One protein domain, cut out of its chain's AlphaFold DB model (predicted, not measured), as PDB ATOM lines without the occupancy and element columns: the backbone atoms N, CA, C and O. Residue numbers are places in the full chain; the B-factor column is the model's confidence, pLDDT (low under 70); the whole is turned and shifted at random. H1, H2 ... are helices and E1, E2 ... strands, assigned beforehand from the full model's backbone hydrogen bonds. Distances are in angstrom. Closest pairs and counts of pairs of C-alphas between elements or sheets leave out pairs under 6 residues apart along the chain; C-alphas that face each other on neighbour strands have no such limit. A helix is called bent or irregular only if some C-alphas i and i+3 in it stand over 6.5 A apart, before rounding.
ATOM      1  N   LEU A 431      32.170  32.472  35.354       76.94
ATOM      2  CA  LEU A 431      33.304  31.949  34.602       76.94
ATOM      3  C   LEU A 431      34.160  33.114  34.094       76.94
ATOM      4  O   LEU A 431      33.627  34.169  33.741       76.94
ATOM      5  N   ARG A 432      35.479  32.886  34.010       71.38
ATOM      6  CA  ARG A 432      36.494  33.840  33.522       71.38
ATOM      7  C   ARG A 432      36.374  35.211  34.206       71.38
ATOM      8  O   ARG A 432      35.845  36.159  33.631       71.38
ATOM      9  N   ASP A 433      36.837  35.266  35.453       75.38
ATOM     10  CA  ASP A 433      36.938  36.491  36.263       75.38
ATOM     11  C   ASP A 433      35.612  37.251  36.435       75.38
ATOM     12  O   ASP A 433      35.577  38.475  36.504       75.38
ATOM     13  N   GLY A 434      34.486  36.532  36.479       75.38
ATOM     14  CA  GLY A 434      33.173  37.152  36.682       75.38
ATOM     15  C   GLY A 434      32.435  37.550  35.402       75.38
ATOM     16  O   GLY A 434      31.263  37.918  35.473       75.38
ATOM     17  N   ARG A 435      33.085  37.474  34.233       80.06
ATOM     18  CA  ARG A 435      32.526  38.007  32.982       80.06
ATOM     19  C   ARG A 435      31.342  37.205  32.450       80.06
ATOM     20  O   ARG A 435      30.404  37.795  31.918       80.06
ATOM     21  N   TYR A 436      31.384  35.882  32.563       83.06
ATOM     22  CA  TYR A 436      30.345  35.019  32.004       83.06
ATOM     23  C   TYR A 436      29.561  34.338  33.111       83.06
ATOM     24  O   TYR A 436      30.135  33.649  33.945       83.06
ATOM     25  N   ARG A 437      28.238  34.471  33.101       86.12
ATOM     26  CA  ARG A 437      27.357  33.749  34.020       86.12
ATOM     27  C   ARG A 437      26.854  32.481  33.356       86.12
ATOM     28  O   ARG A 437      26.229  32.550  32.300       86.12
ATOM     29  N   PHE A 438      27.119  31.333  33.969       86.38
ATOM     30  CA  PHE A 438      26.602  30.060  33.486       86.38
ATOM     31  C   PHE A 438      25.075  30.059  33.550       86.38
ATOM     32  O   PHE A 438      24.503  30.350  34.598       86.38
ATOM     33  N   LEU A 439      24.427  29.747  32.429       86.88
ATOM     34  CA  LEU A 439      22.986  29.532  32.384       86.88
ATOM     35  C   LEU A 439      22.753  28.029  32.373       86.88
ATOM     36  O   LEU A 439      22.545  27.425  33.411       86.88
ATOM     37  N   ARG A 440      22.942  27.392  31.222       83.88
ATOM     38  CA  ARG A 440      22.643  25.971  31.066       83.88
ATOM     39  C   ARG A 440      23.631  25.279  30.156       83.88
ATOM     40  O   ARG A 440      24.252  25.882  29.279       83.88
ATOM     41  N   ARG A 441      23.730  23.965  30.306       86.69
ATOM     42  CA  ARG A 441      24.437  23.116  29.351       86.69
ATOM     43  C   ARG A 441      23.565  22.923  28.111       86.69
ATOM     44  O   ARG A 441      22.407  22.547  28.240       86.69
ATOM     45  N   ILE A 442      24.123  23.163  26.927       86.31
ATOM     46  CA  ILE A 442      23.405  23.017  25.647       86.31
ATOM     47  C   ILE A 442      23.919  21.853  24.800       86.31
ATOM     48  O   ILE A 442      23.241  21.431  23.873       86.31
ATOM     49  N   GLY A 443      25.087  21.296  25.123       79.88
ATOM     50  CA  GLY A 443      25.602  20.130  24.418       79.88
ATOM     51  C   GLY A 443      26.700  19.399  25.175       79.88
ATOM     52  O   GLY A 443      27.412  19.962  26.013       79.88
ATOM     53  N   SER A 444      26.854  18.114  24.873       82.12
ATOM     54  CA  SER A 444      27.935  17.292  25.402       82.12
ATOM     55  C   SER A 444      28.377  16.241  24.409       82.12
ATOM     56  O   SER A 444      27.560  15.446  23.962       82.12
ATOM     57  N   GLY A 445      29.673  16.201  24.130       75.00
ATOM     58  CA  GLY A 445      30.306  15.156  23.337       75.00
ATOM     59  C   GLY A 445      31.468  14.534  24.095       75.00
ATOM     60  O   GLY A 445      31.876  15.034  25.140       75.00
ATOM     61  N   THR A 446      32.040  13.459  23.565       69.19
ATOM     62  CA  THR A 446      33.110  12.670  24.204       69.19
ATOM     63  C   THR A 446      34.276  13.526  24.710       69.19
ATOM     64  O   THR A 446      34.762  13.323  25.818       69.19
ATOM     65  N   PHE A 447      34.654  14.563  23.963       75.62
ATOM     66  CA  PHE A 447      35.817  15.405  24.248       75.62
ATOM     67  C   PHE A 447      35.480  16.852  24.635       75.62
ATOM     68  O   PHE A 447      36.378  17.587  25.038       75.62
ATOM     69  N   ALA A 448      34.217  17.284  24.547       76.94
ATOM     70  CA  ALA A 448      33.843  18.671  24.819       76.94
ATOM     71  C   ALA A 448      32.452  18.819  25.444       76.94
ATOM     72  O   ALA A 448      31.571  17.975  25.280       76.94
ATOM     73  N   VAL A 449      32.245  19.925  26.148       80.44
ATOM     74  CA  VAL A 449      30.945  20.354  26.667       80.44
ATOM     75  C   VAL A 449      30.650  21.744  26.133       80.44
ATOM     76  O   VAL A 449      31.531  22.597  26.127       80.44
ATOM     77  N   ILE A 450      29.418  21.965  25.685       82.56
ATOM     78  CA  ILE A 450      28.955  23.258  25.191       82.56
ATOM     79  C   ILE A 450      27.955  23.823  26.196       82.56
ATOM     80  O   ILE A 450      27.004  23.150  26.607       82.56
ATOM     81  N   MET A 451      28.186  25.064  26.603       86.44
ATOM     82  CA  MET A 451      27.408  25.775  27.609       86.44
ATOM     83  C   MET A 451      26.858  27.062  27.020       86.44
ATOM     84  O   MET A 451      27.563  27.766  26.306       86.44
ATOM     85  N   CYS A 452      25.611  27.376  27.347       84.44
ATOM     86  CA  CYS A 452      25.049  28.698  27.148       84.44
ATOM     87  C   CYS A 452      25.338  29.531  28.396       84.44
ATOM     88  O   CYS A 452      25.062  29.105  29.523       84.44
ATOM     89  N   VAL A 453      25.917  30.705  28.187       86.62
ATOM     90  CA  VAL A 453      26.280  31.648  29.241       86.62
ATOM     91  C   VAL A 453      25.796  33.045  28.868       86.62
ATOM     92  O   VAL A 453      25.625  33.355  27.691       86.62
ATOM     93  N   LEU A 454      25.613  33.905  29.860       86.44
ATOM     94  CA  LEU A 454      25.392  35.335  29.662       86.44
ATOM     95  C   LEU A 454      26.731  36.065  29.813       86.44
ATOM     96  O   LEU A 454      27.334  36.001  30.885       86.44
ATOM     97  N   ASP A 455      27.194  36.764  28.776       85.75
ATOM     98  CA  ASP A 455      28.243  37.778  28.928       85.75
ATOM     99  C   ASP A 455      27.633  38.967  29.676       85.75
ATOM    100  O   ASP A 455      26.772  39.673  29.152       85.75
ATOM    101  N   VAL A 456      28.047  39.156  30.929       84.81
ATOM    102  CA  VAL A 456      27.482  40.164  31.834       84.81
ATOM    103  C   VAL A 456      27.865  41.580  31.397       84.81
ATOM    104  O   VAL A 456      27.096  42.512  31.622       84.81
ATOM    105  N   GLN A 457      29.016  41.753  30.739       82.12
ATOM    106  CA  GLN A 457      29.487  43.062  30.279       82.12
ATOM    107  C   GLN A 457      28.729  43.506  29.029       82.12
ATOM    108  O   GLN A 457      28.300  44.652  28.934       82.12
ATOM    109  N   GLN A 458      28.539  42.585  28.085       81.69
ATOM    110  CA  GLN A 458      27.879  42.883  26.811       81.69
ATOM    111  C   GLN A 458      26.363  42.652  26.850       81.69
ATOM    112  O   GLN A 458      25.670  43.022  25.909       81.69
ATOM    113  N   LYS A 459      25.843  42.041  27.923       84.56
ATOM    114  CA  LYS A 459      24.441  41.617  28.075       84.56
ATOM    115  C   LYS A 459      23.948  40.752  26.905       84.56
ATOM    116  O   LYS A 459      22.816  40.898  26.449       84.56
ATOM    117  N   ARG A 460      24.791  39.833  26.419       82.69
ATOM    118  CA  ARG A 460      24.457  38.912  25.316       82.69
ATOM    119  C   ARG A 460      24.634  37.458  25.723       82.69
ATOM    120  O   ARG A 460      25.506  37.130  26.526       82.69
ATOM    121  N   HIS A 461      23.818  36.581  25.150       81.88
ATOM    122  CA  HIS A 461      24.002  35.140  25.289       81.88
ATOM    123  C   HIS A 461      25.141  34.665  24.387       81.88
ATOM    124  O   HIS A 461      25.232  35.045  23.225       81.88
ATOM    125  N   VAL A 462      26.004  33.826  24.946       81.69
ATOM    126  CA  VAL A 462      27.221  33.319  24.314       81.69
ATOM    127  C   VAL A 462      27.266  31.807  24.500       81.69
ATOM    128  O   VAL A 462      26.843  31.283  25.535       81.69
ATOM    129  N   ALA A 463      27.792  31.093  23.508       82.12
ATOM    130  CA  ALA A 463      28.107  29.679  23.643       82.12
ATOM    131  C   ALA A 463      29.592  29.510  23.997       82.12
ATOM    132  O   ALA A 463      30.480  30.015  23.306       82.12
ATOM    133  N   ILE A 464      29.879  28.780  25.075       80.88
ATOM    134  CA  ILE A 464      31.242  28.407  25.468       80.88
ATOM    135  C   ILE A 464      31.433  26.916  25.231       80.88
ATOM    136  O   ILE A 464      30.682  26.096  25.762       80.88
ATOM    137  N   LYS A 465      32.467  26.565  24.462       82.50
ATOM    138  CA  LYS A 465      32.905  25.181  24.261       82.50
ATOM    139  C   LYS A 465      34.119  24.906  25.148       82.50
ATOM    140  O   LYS A 465      35.190  25.471  24.941       82.50
ATOM    141  N   CYS A 466      33.948  24.021  26.123       77.25
ATOM    142  CA  CYS A 466      35.000  23.558  27.022       77.25
ATOM    143  C   CYS A 466      35.526  22.208  26.528       77.25
ATOM    144  O   CYS A 466      34.764  21.240  26.462       77.25
ATOM    145  N   VAL A 467      36.811  22.128  26.185       75.44
ATOM    146  CA  VAL A 467      37.457  20.894  25.712       75.44
ATOM    147  C   VAL A 467      38.125  20.186  26.891       75.44
ATOM    148  O   VAL A 467      38.843  20.806  27.668       75.44
ATOM    149  N   ARG A 468      37.851  18.885  27.044       67.88
ATOM    150  CA  ARG A 468      38.268  18.062  28.193       67.88
ATOM    151  C   ARG A 468      39.656  17.444  28.039       67.88
ATOM    152  O   ARG A 468      40.268  17.082  29.035       67.88
ATOM    153  N   GLN A 469      40.130  17.282  26.805       71.62
ATOM    154  CA  GLN A 469      41.423  16.667  26.503       71.62
ATOM    155  C   GLN A 469      42.436  17.733  26.100       71.62
ATOM    156  O   GLN A 469      42.200  18.501  25.168       71.62
ATOM    157  N   GLN A 470      43.581  17.752  26.782       68.94
ATOM    158  CA  GLN A 470      44.605  18.777  26.595       68.94
ATOM    159  C   GLN A 470      45.233  18.746  25.191       68.94
ATOM    160  O   GLN A 470      45.554  19.800  24.642       68.94
ATOM    161  N   GLU A 471      45.334  17.560  24.592       72.12
ATOM    162  CA  GLU A 471      45.850  17.328  23.234       72.12
ATOM    163  C   GLU A 471      44.965  17.966  22.150       72.12
ATOM    164  O   GLU A 471      45.449  18.405  21.109       72.12
ATOM    165  N   LEU A 472      43.662  18.108  22.418       70.38
ATOM    166  CA  LEU A 472      42.698  18.699  21.487       70.38
ATOM    167  C   LEU A 472      42.588  20.225  21.622       70.38
ATOM    168  O   LEU A 472      41.833  20.856  20.879       70.38
ATOM    169  N   ASN A 473      43.358  20.847  22.520       71.56
ATOM    170  CA  ASN A 473      43.329  22.297  22.718       71.56
ATOM    171  C   ASN A 473      43.741  23.066  21.457       71.56
ATOM    172  O   ASN A 473      43.107  24.062  21.129       71.56
ATOM    173  N   ALA A 474      44.742  22.589  20.711       73.88
ATOM    174  CA  ALA A 474      45.181  23.241  19.473       73.88
ATOM    175  C   ALA A 474      44.112  23.197  18.363       73.88
ATOM    176  O   ALA A 474      44.045  24.079  17.507       73.88
ATOM    177  N   LEU A 475      43.262  22.167  18.359       75.06
ATOM    178  CA  LEU A 475      42.105  22.088  17.466       75.06
ATOM    179  C   LEU A 475      40.985  23.024  17.937       75.06
ATOM    180  O   LEU A 475      40.445  23.771  17.124       75.06
ATOM    181  N   GLY A 476      40.703  23.052  19.242       72.62
ATOM    182  CA  GLY A 476      39.726  23.970  19.835       72.62
ATOM    183  C   GLY A 476      40.076  25.450  19.633       72.62
ATOM    184  O   GLY A 476      39.199  26.250  19.314       72.62
ATOM    185  N   GLU A 477      41.356  25.814  19.736       72.62
ATOM    186  CA  GLU A 477      41.873  27.162  19.453       72.62
ATOM    187  C   GLU A 477      41.630  27.570  17.989       72.62
ATOM    188  O   GLU A 477      41.149  28.674  17.724       72.62
ATOM    189  N   ARG A 478      41.893  26.666  17.031       77.75
ATOM    190  CA  ARG A 478      41.648  26.900  15.593       77.75
ATOM    191  C   ARG A 478      40.165  27.077  15.276       77.75
ATOM    192  O   ARG A 478      39.798  27.973  14.514       77.75
ATOM    193  N   GLU A 479      39.311  26.262  15.884       75.56
ATOM    194  CA  GLU A 479      37.855  26.382  15.762       75.56
ATOM    195  C   GLU A 479      37.374  27.727  16.330       75.56
ATOM    196  O   GLU A 479      36.661  28.469  15.657       75.56
ATOM    197  N   ALA A 480      37.854  28.116  17.513       68.25
ATOM    198  CA  ALA A 480      37.518  29.397  18.131       68.25
ATOM    199  C   ALA A 480      38.025  30.609  17.331       68.25
ATOM    200  O   ALA A 480      37.366  31.646  17.309       68.25
ATOM    201  N   ALA A 481      39.189  30.509  16.686       71.44
ATOM    202  CA  ALA A 481      39.705  31.549  15.793       71.44
ATOM    203  C   ALA A 481      38.878  31.674  14.504       71.44
ATOM    204  O   ALA A 481      38.728  32.765  13.959       71.44
ATOM    205  N   THR A 482      38.325  30.562  14.017       76.44
ATOM    206  CA  THR A 482      37.424  30.552  12.858       76.44
ATOM    207  C   THR A 482      36.086  31.194  13.213       76.44
ATOM    208  O   THR A 482      35.631  32.083  12.503       76.44
ATOM    209  N   LEU A 483      35.511  30.832  14.362       66.81
ATOM    210  CA  LEU A 483      34.269  31.435  14.851       66.81
ATOM    211  C   LEU A 483      34.417  32.940  15.109       66.81
ATOM    212  O   LEU A 483      33.519  33.697  14.771       66.81
ATOM    213  N   ARG A 484      35.560  33.397  15.641       69.69
ATOM    214  CA  ARG A 484      35.839  34.835  15.800       69.69
ATOM    215  C   ARG A 484      35.832  35.584  14.466       69.69
ATOM    216  O   ARG A 484      35.161  36.603  14.374       69.69
ATOM    217  N   ARG A 485      36.480  35.038  13.430       72.81
ATOM    218  CA  ARG A 485      36.476  35.627  12.079       72.81
ATOM    219  C   ARG A 485      35.081  35.688  11.458       72.81
ATOM    220  O   ARG A 485      34.745  36.672  10.816       72.81
ATOM    221  N   ILE A 486      34.262  34.657  11.670       69.38
ATOM    222  CA  ILE A 486      32.865  34.651  11.208       69.38
ATOM    223  C   ILE A 486      32.063  35.746  11.924       69.38
ATOM    224  O   ILE A 486      31.309  36.470  11.286       69.38
ATOM    225  N   ASN A 487      32.270  35.921  13.230       63.75
ATOM    226  CA  ASN A 487      31.573  36.947  14.009       63.75
ATOM    227  C   ASN A 487      31.996  38.375  13.632       63.75
ATOM    228  O   ASN A 487      31.187  39.285  13.732       63.75
ATOM    229  N   GLU A 488      33.245  38.580  13.205       65.94
ATOM    230  CA  GLU A 488      33.728  39.875  12.697       65.94
ATOM    231  C   GLU A 488      33.059  40.267  11.369       65.94
ATOM    232  O   GLU A 488      32.943  41.453  11.068       65.94
ATOM    233  N   GLN A 489      32.594  39.286  10.591       66.44
ATOM    234  CA  GLN A 489      31.881  39.491   9.325       66.44
ATOM    235  C   GLN A 489      30.359  39.621   9.505       66.44
ATOM    236  O   GLN A 489      29.671  40.060   8.583       66.44
ATOM    237  N   ASP A 490      29.830  39.269  10.680       64.94
ATOM    238  CA  ASP A 490      28.415  39.385  11.026       64.94
ATOM    239  C   ASP A 490      28.162  40.657  11.851       64.94
ATOM    240  O   ASP A 490      28.323  40.688  13.074       64.94
ATOM    241  N   SER A 491      27.725  41.726  11.183       55.81
ATOM    242  CA  SER A 491      27.404  43.019  11.803       55.81
ATOM    243  C   SER A 491      26.214  42.969  12.776       55.81
ATOM    244  O   SER A 491      26.047  43.893  13.574       55.81
ATOM    245  N   ALA A 492      25.423  41.885  12.784       55.97
ATOM    246  CA  ALA A 492      24.367  41.641  13.769       55.97
ATOM    247  C   ALA A 492      24.877  40.906  15.033       55.97
ATOM    248  O   ALA A 492      24.185  40.841  16.060       55.97
ATOM    249  N   GLY A 493      26.111  40.387  15.011       51.97
ATOM    250  CA  GLY A 493      26.776  39.712  16.128       51.97
ATOM    251  C   GLY A 493      26.001  38.518  16.695       51.97
ATOM    252  O   GLY A 493      25.964  38.339  17.914       51.97
ATOM    253  N   ALA A 494      25.320  37.734  15.856       50.09
ATOM    254  CA  ALA A 494      24.432  36.664  16.318       50.09
ATOM    255  C   ALA A 494      25.189  35.452  16.889       50.09
ATOM    256  O   ALA A 494      24.626  34.665  17.653       50.09
ATOM    257  N   CYS A 495      26.477  35.327  16.577       50.25
ATOM    258  CA  CYS A 495      27.327  34.256  17.066       50.25
ATOM    259  C   CYS A 495      28.394  34.818  18.012       50.25
ATOM    260  O   CYS A 495      29.094  35.777  17.713       50.25
ATOM    261  N   ALA A 496      28.527  34.214  19.189       50.75
ATOM    262  CA  ALA A 496      29.609  34.491  20.120       50.75
ATOM    263  C   ALA A 496      30.141  33.140  20.601       50.75
ATOM    264  O   ALA A 496      29.439  32.382  21.273       50.75
ATOM    265  N   GLY A 497      31.367  32.819  20.189       49.16
ATOM    266  CA  GLY A 497      32.077  31.608  20.578       49.16
ATOM    267  C   GLY A 497      33.288  31.984  21.416       49.16
ATOM    268  O   GLY A 497      34.197  32.648  20.918       49.16
ATOM    269  N   ALA A 498      33.314  31.573  22.683       50.50
ATOM    270  CA  ALA A 498      34.492  31.721  23.533       50.50
ATOM    271  C   ALA A 498      35.079  30.347  23.879       50.50
ATOM    272  O   ALA A 498      34.359  29.398  24.192       50.50
ATOM    273  N   PHE A 499      36.408  30.255  23.820       50.59
ATOM    274  CA  PHE A 499      37.175  29.084  24.235       50.59
ATOM    275  C   PHE A 499      37.720  29.324  25.641       50.59
ATOM    276  O   PHE A 499      38.331  30.362  25.906       50.59
ATOM    277  N   CYS A 500      37.482  28.380  26.549       49.00
ATOM    278  CA  CYS A 500      38.030  28.422  27.898       49.00
ATOM    279  C   CYS A 500      39.015  27.265  28.068       49.00
ATOM    280  O   CYS A 500      38.642  26.098  27.940       49.00
ATOM    281  N   ARG A 501      40.275  27.604  28.352       46.94
ATOM    282  CA  ARG A 501      41.325  26.643  28.680       46.94
ATOM    283  C   ARG A 501      41.239  26.348  30.172       46.94
ATOM    284  O   ARG A 501      41.446  27.248  30.983       46.94
TER     285      ARG A 501
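What this domain is: This is residues 431 to 501 of the 504 residues of the protein "HRDC domain-containing protein" of Phytophthora kernoviae (UniProt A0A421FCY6). A strongly twisted sheet of four strands has one long helix, H1, over one face, running along the strands above E3 and E4, with no named helix on the other face. E1, E2 and E3 fold back and forth as a meander, each strand the antiparallel neighbour of the one before, and after H1 the short E4 joins the sheet beside E3. The printed part has 71 residues, in the order E1, E2, E3, H1, E4; the sheet, E1 E2 E3 E4, is mixed, and the class is mixed, helices and strands. The whole is compact, with a radius of gyration of the C-alphas of 12.1 A and spans of 32 by 26 by 21 A.

Where its parts are: E1, residues 436 to 444, begins at C-alpha 436 (30.345, 35.019, 32.004), is 19.1 A long and bends by 75 degrees at residue 439. E2, residues 448 to 455, is 20.3 A long and bends by 54 degrees at residue 452. E3, residues 460 to 467, is 22.2 A long. H1, residues 470 to 489, is 29.8 A long and irregular: C-alphas 471 and 474 are 7.0 A apart. E4, residues 497 to 500, ends at C-alpha 500 (38.030, 28.422, 27.898).

How they stand to each other: The hairpin E1 and E2 has N 437 and O 454 within hydrogen-bond range at 2.8 A, and the hairpin E2 and E3 has N 451 and O 464 at 2.8 A. E3 and E4 are parallel, at 45 degrees, with N 498 and O 463 at 3.3 A. E3, H1 and E4 form a strand-helix-strand unit, two parallel neighbour strands with a helix between, with a right-handed crossover. H1 is on the sheet at a height of 8.5 A; its closest C-alphas to E4 are those of Ala 480 and Phe 499, 6.1 A. In H1, 14 of 16 O i to N i+4 pairs are within range. E1 and E4, the edge strands, are apart.

The domain as a whole: The C-alphas farthest apart, those of Glu 471 and Ala 492, are 33.8 A from each other. The printed part has no cut and no long link. Mean pLDDT of the printed part is 73.2; residues 486 to 501 are among those under 70.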